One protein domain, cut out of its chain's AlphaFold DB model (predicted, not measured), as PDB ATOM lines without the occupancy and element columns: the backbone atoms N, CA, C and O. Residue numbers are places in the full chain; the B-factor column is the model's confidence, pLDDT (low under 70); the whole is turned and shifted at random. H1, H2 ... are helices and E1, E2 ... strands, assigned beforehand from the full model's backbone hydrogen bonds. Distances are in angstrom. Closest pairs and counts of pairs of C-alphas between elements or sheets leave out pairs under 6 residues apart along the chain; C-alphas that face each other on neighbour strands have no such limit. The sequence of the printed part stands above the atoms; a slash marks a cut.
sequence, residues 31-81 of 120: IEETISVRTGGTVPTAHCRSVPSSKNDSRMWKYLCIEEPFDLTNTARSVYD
ATOM      1  N   ILE A  31     -32.845  48.743  -0.632       84.75
ATOM      2  CA  ILE A  31     -33.884  48.466  -1.626       84.75
ATOM      3  C   ILE A  31     -35.234  48.195  -0.932       84.75
ATOM      4  O   ILE A  31     -35.288  47.540   0.116       84.75
ATOM      5  N   GLU A  32     -36.299  48.749  -1.516       90.12
ATOM      6  CA  GLU A  32     -37.685  48.614  -1.050       90.12
ATOM      7  C   GLU A  32     -38.366  47.358  -1.605       90.12
ATOM      8  O   GLU A  32     -39.147  46.740  -0.889       90.12
ATOM      9  N   GLU A  33     -38.029  46.962  -2.838       93.38
ATOM     10  CA  GLU A  33     -38.657  45.860  -3.574       93.38
ATOM     11  C   GLU A  33     -37.649  44.758  -3.932       93.38
ATOM     12  O   GLU A  33     -36.617  44.997  -4.561       93.38
ATOM     13  N   THR A  34     -37.978  43.521  -3.576       94.81
ATOM     14  CA  THR A  34     -37.197  42.310  -3.841       94.81
ATOM     15  C   THR A  34     -37.820  41.527  -4.986       94.81
ATOM     16  O   THR A  34     -39.025  41.294  -4.978       94.81
ATOM     17  N   ILE A  35     -37.009  41.027  -5.920       96.06
ATOM     18  CA  ILE A  35     -37.475  40.039  -6.903       96.06
ATOM     19  C   ILE A  35     -37.715  38.717  -6.168       96.06
ATOM     20  O   ILE A  35     -36.791  38.193  -5.552       96.06
ATOM     21  N   SER A  36     -38.922  38.163  -6.243       96.81
ATOM     22  CA  SER A  36     -39.257  36.877  -5.625       96.81
ATOM     23  C   SER A  36     -39.607  35.850  -6.691       96.81
ATOM     24  O   SER A  36     -40.593  35.977  -7.419       96.81
ATOM     25  N   VAL A  37     -38.798  34.791  -6.754       96.81
ATOM     26  CA  VAL A  37     -39.030  33.667  -7.673       96.81
ATOM     27  C   VAL A  37     -40.321  32.933  -7.308       96.81
ATOM     28  O   VAL A  37     -41.081  32.550  -8.192       96.81
ATOM     29  N   ARG A  38     -40.606  32.788  -6.008       95.56
ATOM     30  CA  ARG A  38     -41.805  32.116  -5.484       95.56
ATOM     31  C   ARG A  38     -43.104  32.764  -5.950       95.56
ATOM     32  O   ARG A  38     -44.068  32.062  -6.231       95.56
ATOM     33  N   THR A  39     -43.139  34.095  -5.982       95.50
ATOM     34  CA  THR A  39     -44.348  34.862  -6.326       95.50
ATOM     35  C   THR A  39     -44.422  35.233  -7.806       95.50
ATOM     36  O   THR A  39     -45.474  35.666  -8.268       95.50
ATOM     37  N   GLY A  40     -43.328  35.066  -8.560       93.19
ATOM     38  CA  GLY A  40     -43.250  35.471  -9.965       93.19
ATOM     39  C   GLY A  40     -43.266  36.992 -10.170       93.19
ATOM     40  O   GLY A  40     -43.609  37.457 -11.257       93.19
ATOM     41  N   GLY A  41     -42.918  37.770  -9.141       93.75
ATOM     42  CA  GLY A  41     -43.006  39.230  -9.150       93.75
ATOM     43  C   GLY A  41     -42.065  39.888  -8.144       93.75
ATOM     44  O   GLY A  41     -41.010  39.340  -7.814       93.75
ATOM     45  N   THR A  42     -42.440  41.078  -7.672       95.00
ATOM     46  CA  THR A  42     -41.741  41.750  -6.574       95.00
ATOM     47  C   THR A  42     -42.526  41.653  -5.274       95.00
ATOM     48  O   THR A  42     -43.754  41.558  -5.267       95.00
ATOM     49  N   VAL A  43     -41.796  41.644  -4.163       94.12
ATOM     50  CA  VAL A  43     -42.338  41.696  -2.803       94.12
ATOM     51  C   VAL A  43     -41.566  42.737  -1.992       94.12
ATOM     52  O   VAL A  43     -40.376  42.939  -2.256       94.12
ATOM     53  N   PRO A  44     -42.168  43.355  -0.961       95.50
ATOM     54  CA  PRO A  44     -41.455  44.312  -0.127       95.50
ATOM     55  C   PRO A  44     -40.227  43.675   0.530       95.50
ATOM     56  O   PRO A  44     -40.334  42.667   1.228       95.50
ATOM     57  N   THR A  45     -39.048  44.276   0.390       93.94
ATOM     58  CA  THR A  45     -37.806  43.736   0.964       93.94
ATOM     59  C   THR A  45     -37.865  43.644   2.489       93.94
ATOM     60  O   THR A  45     -37.248  42.760   3.084       93.94
ATOM     61  N   ALA A  46     -38.649  44.511   3.138       93.81
ATOM     62  CA  ALA A  46     -38.926  44.420   4.569       93.81
ATOM     63  C   ALA A  46     -39.552  43.068   4.964       93.81
ATOM     64  O   ALA A  46     -39.192  42.521   6.006       93.81
ATOM     65  N   HIS A  47     -40.418  42.496   4.117       94.31
ATOM     66  CA  HIS A  47     -41.000  41.172   4.335       94.31
ATOM     67  C   HIS A  47     -39.911  40.094   4.333       94.31
ATOM     68  O   HIS A  47     -39.764  39.375   5.321       94.31
ATOM     69  N   CYS A  48     -39.076  40.049   3.291       94.81
ATOM     70  CA  CYS A  48     -37.999  39.062   3.169       94.81
ATOM     71  C   CYS A  48     -36.976  39.158   4.317       94.81
ATOM     72  O   CYS A  48     -36.542  38.142   4.861       94.81
ATOM     73  N   ARG A  49     -36.628  40.381   4.750       93.50
ATOM     74  CA  ARG A  49     -35.728  40.611   5.899       93.50
ATOM     75  C   ARG A  49     -36.263  40.054   7.211       93.50
ATOM     76  O   ARG A  49     -35.468  39.734   8.088       93.50
ATOM     77  N   SER A  50     -37.583  40.011   7.364       94.38
ATOM     78  CA  SER A  50     -38.235  39.613   8.613       94.38
ATOM     79  C   SER A  50     -38.407  38.099   8.761       94.38
ATOM     80  O   SER A  50     -38.768  37.636   9.841       94.38
ATOM     81  N   VAL A  51     -38.140  37.320   7.703       94.12
ATOM     82  CA  VAL A  51     -38.312  35.863   7.724       94.12
ATOM     83  C   VAL A  51     -37.333  35.228   8.726       94.12
ATOM     84  O   VAL A  51     -36.116  35.377   8.562       94.12
ATOM     85  N   PRO A  52     -37.821  34.501   9.747       89.44
ATOM     86  CA  PRO A  52     -36.968  33.901  10.762       89.44
ATOM     87  C   PRO A  52     -36.248  32.671  10.197       89.44
ATOM     88  O   PRO A  52     -36.853  31.631   9.954       89.44
ATOM     89  N   SER A  53     -34.938  32.782   9.993       88.88
ATOM     90  CA  SER A  53     -34.086  31.667   9.569       88.88
ATOM     91  C   SER A  53     -32.636  31.943   9.950       88.88
ATOM     92  O   SER A  53     -32.148  33.060   9.798       88.88
ATOM     93  N   SER A  54     -31.909  30.915  10.396       89.50
ATOM     94  CA  SER A  54     -30.472  31.020  10.695       89.50
ATOM     95  C   SER A  54     -29.631  31.351   9.459       89.50
ATOM     96  O   SER A  54     -28.526  31.877   9.577       89.50
ATOM     97  N   LYS A  55     -30.160  31.068   8.264       89.00
ATOM     98  CA  LYS A  55     -29.526  31.385   6.982       89.00
ATOM     99  C   LYS A  55     -29.880  32.791   6.473       89.00
ATOM    100  O   LYS A  55     -29.260  33.240   5.508       89.00
ATOM    101  N   ASN A  56     -30.844  33.478   7.097       92.81
ATOM    102  CA  ASN A  56     -31.383  34.757   6.633       92.81
ATOM    103  C   ASN A  56     -30.826  35.947   7.434       92.81
ATOM    104  O   ASN A  56     -31.443  36.437   8.376       92.81
ATOM    105  N   ASP A  57     -29.642  36.429   7.052       90.88
ATOM    106  CA  ASP A  57     -29.064  37.643   7.640       90.88
ATOM    107  C   ASP A  57     -29.720  38.898   7.041       90.88
ATOM    108  O   ASP A  57     -29.570  39.193   5.851       90.88
ATOM    109  N   SER A  58     -30.417  39.673   7.879       89.69
ATOM    110  CA  SER A  58     -31.141  40.889   7.483       89.69
ATOM    111  C   SER A  58     -30.255  41.931   6.787       89.69
ATOM    112  O   SER A  58     -30.737  42.678   5.931       89.69
ATOM    113  N   ARG A  59     -28.947  41.950   7.081       88.31
ATOM    114  CA  ARG A  59     -27.969  42.876   6.479       88.31
ATOM    115  C   ARG A  59     -27.717  42.597   4.998       88.31
ATOM    116  O   ARG A  59     -27.289  43.496   4.279       88.31
ATOM    117  N   MET A  60     -28.011  41.382   4.531       89.06
ATOM    118  CA  MET A  60     -27.794  40.959   3.142       89.06
ATOM    119  C   MET A  60     -28.848  41.511   2.176       89.06
ATOM    120  O   MET A  60     -28.702  41.387   0.964       89.06
ATOM    121  N   TRP A  61     -29.907  42.144   2.679       92.56
ATOM    122  CA  TRP A  61     -31.030  42.654   1.891       92.56
ATOM    123  C   TRP A  61     -30.908  44.155   1.601       92.56
ATOM    124  O   TRP A  61     -31.831  44.926   1.887       92.56
ATOM    125  N   LYS A  62     -29.743  44.586   1.103       89.38
ATOM    126  CA  LYS A  62     -29.405  46.007   0.909       89.38
ATOM    127  C   LYS A  62     -29.322  46.437  -0.546       89.38
ATOM    128  O   LYS A  62     -30.050  47.349  -0.927       89.38
ATOM    129  N   TYR A  63     -28.448  45.802  -1.328       90.75
ATOM    130  CA  TYR A  63     -28.097  46.279  -2.667       90.75
ATOM    131  C   TYR A  63     -28.754  45.499  -3.801       90.75
ATOM    132  O   TYR A  63     -29.361  46.107  -4.666       90.75
ATOM    133  N   LEU A  64     -28.652  44.170  -3.825       92.94
ATOM    134  CA  LEU A  64     -29.341  43.329  -4.806       92.94
ATOM    135  C   LEU A  64     -30.122  42.262  -4.046       92.94
ATOM    136  O   LEU A  64     -29.533  41.494  -3.288       92.94
ATOM    137  N   CYS A  65     -31.444  42.250  -4.217       95.50
ATOM    138  CA  CYS A  65     -32.346  41.401  -3.446       95.50
ATOM    139  C   CYS A  65     -33.114  40.462  -4.377       95.50
ATOM    140  O   CYS A  65     -33.932  40.914  -5.181       95.50
ATOM    141  N   ILE A  66     -32.842  39.162  -4.251       96.56
ATOM    142  CA  ILE A  66     -33.516  38.094  -4.992       96.56
ATOM    143  C   ILE A  66     -33.891  36.992  -3.994       96.56
ATOM    144  O   ILE A  66     -33.022  36.244  -3.549       96.56
ATOM    145  N   GLU A  67     -35.169  36.914  -3.632       97.00
ATOM    146  CA  GLU A  67     -35.725  35.840  -2.800       97.00
ATOM    147  C   GLU A  67     -35.790  34.544  -3.624       97.00
ATOM    148  O   GLU A  67     -36.493  34.480  -4.642       97.00
ATOM    149  N   GLU A  68     -35.055  33.512  -3.191       95.31
ATOM    150  CA  GLU A  68     -35.223  32.156  -3.735       95.31
ATOM    151  C   GLU A  68     -36.462  31.457  -3.154       95.31
ATOM    152  O   GLU A  68     -36.947  31.841  -2.087       95.31
ATOM    153  N   PRO A  69     -37.035  30.472  -3.872       96.06
ATOM    154  CA  PRO A  69     -38.402  30.058  -3.607       96.06
ATOM    155  C   PRO A  69     -38.598  29.118  -2.411       96.06
ATOM    156  O   PRO A  69     -39.753  28.866  -2.066       96.06
ATOM    157  N   PHE A  70     -37.533  28.599  -1.793       94.19
ATOM    158  CA  PHE A  70     -37.619  27.550  -0.774       94.19
ATOM    159  C   PHE A  70     -37.207  28.035   0.618       94.19
ATOM    160  O   PHE A  70     -38.038  28.045   1.524       94.19
ATOM    161  N   ASP A  71     -35.953  28.459   0.793       92.81
ATOM    162  CA  ASP A  71     -35.423  28.884   2.098       92.81
ATOM    163  C   ASP A  71     -35.754  30.367   2.395       92.81
ATOM    164  O   ASP A  71     -35.486  30.856   3.498       92.81
ATOM    165  N   LEU A  72     -36.360  31.075   1.428       94.44
ATOM    166  CA  LEU A  72     -36.724  32.497   1.460       94.44
ATOM    167  C   LEU A  72     -35.543  33.421   1.800       94.44
ATOM    168  O   LEU A  72     -35.697  34.482   2.408       94.44
ATOM    169  N   THR A  73     -34.341  33.014   1.405       95.69
ATOM    170  CA  THR A  73     -33.097  33.761   1.598       95.69
ATOM    171  C   THR A  73     -32.749  34.610   0.377       95.69
ATOM    172  O   THR A  73     -33.260  34.407  -0.727       95.69
ATOM    173  N   ASN A  74     -31.852  35.587   0.555       96.06
ATOM    174  CA  ASN A  74     -31.333  36.359  -0.570       96.06
ATOM    175  C   ASN A  74     -30.275  35.552  -1.337       96.06
ATOM    176  O   ASN A  74     -29.153  35.364  -0.857       96.06
ATOM    177  N   THR A  75     -30.587  35.163  -2.570       96.56
ATOM    178  CA  THR A  75     -29.645  34.481  -3.475       96.56
ATOM    179  C   THR A  75     -28.457  35.368  -3.838       96.56
ATOM    180  O   THR A  75     -27.334  34.895  -3.982       96.56
ATOM    181  N   ALA A  76     -28.675  36.681  -3.934       95.19
ATOM    182  CA  ALA A  76     -27.656  37.655  -4.314       95.19
ATOM    183  C   ALA A  76     -26.809  38.155  -3.128       95.19
ATOM    184  O   ALA A  76     -26.161  39.196  -3.226       95.19
ATOM    185  N   ARG A  77     -26.773  37.416  -2.009       92.25
ATOM    186  CA  ARG A  77     -26.048  37.786  -0.776       92.25
ATOM    187  C   ARG A  77     -24.554  38.087  -0.953       92.25
ATOM    188  O   ARG A  77     -23.961  38.710  -0.080       92.25
ATOM    189  N   SER A  78     -23.928  37.645  -2.045       93.69
ATOM    190  CA  SER A  78     -22.531  37.974  -2.368       93.69
ATOM    191  C   SER A  78     -22.336  39.432  -2.803       93.69
ATOM    192  O   SER A  78     -21.216  39.931  -2.767       93.69
ATOM    193  N   VAL A  79     -23.407  40.142  -3.168       92.50
ATOM    194  CA  VAL A  79     -23.401  41.571  -3.515       92.50
ATOM    195  C   VAL A  79     -23.675  42.396  -2.254       92.50
ATOM    196  O   VAL A  79     -24.711  43.048  -2.114       92.50
ATOM    197  N   TYR A  80     -22.761  42.312  -1.286       85.94
ATOM    198  CA  TYR A  80     -22.926  42.923   0.039       85.94
ATOM    199  C   TYR A  80     -22.280  44.309   0.177       85.94
ATOM    200  O   TYR A  80     -22.535  44.980   1.177       85.94
ATOM    201  N   ASP A  81     -21.466  44.755  -0.786       89.88
ATOM    202  CA  ASP A  81     -20.878  46.098  -0.822       89.88
ATOM    203  C   ASP A  81     -21.354  46.921  -2.031       89.88
ATOM    204  O   ASP A  81     -21.803  46.401  -3.057       89.88
TER     205      ASP A  81
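This is residues 31 to 81 of the 120 residues of the protein "Poly(A) RNA polymerase gld-2 A" of Portunus trituberculatus (UniProt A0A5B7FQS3). This small domain has little regular structure: a two-strand hairpin, E1 and E2, runs straight into the short helix H1, and a long looping stretch, residues 51 to 81, folds back so that residues 66 to 67 pair with E1. The 51 printed residues hold two named strands and then one named helix, a mixed class with 14 residues in named elements. The sheet, order E1 - E2, is antiparallel. The whole is compact, with a radius of gyration of the C-alphas of 9.4 A and spans of 26 by 21 by 17 A.

E1, residues 33 to 36, begins at C-alpha 33 (-38.657, 45.860, -3.574) and is 9.2 A long. E2, residues 41 to 44, is 10.5 A long. H1, residues 45 to 50, is 8.7 A long and ends at C-alpha 50 (-38.235, 39.613, 8.613).

The hairpin E1 and E2 has directions 134 degrees apart, with N 34 and O 43 within hydrogen-bond range at 2.8 A. Residues 35 to 36 of E1 pair parallel with residues 66 to 67. The closest C-alphas of E1 and H1, Thr 34 and Thr 45, are 5.0 A apart. In H1 every O i to N i+4 pair is within hydrogen-bond range.

The two C-alphas farthest apart, Thr 39 and Asp 81, are 26.6 A apart. The printed part has no cut, both links are tight, and no printed residue is under 70 in pLDDT.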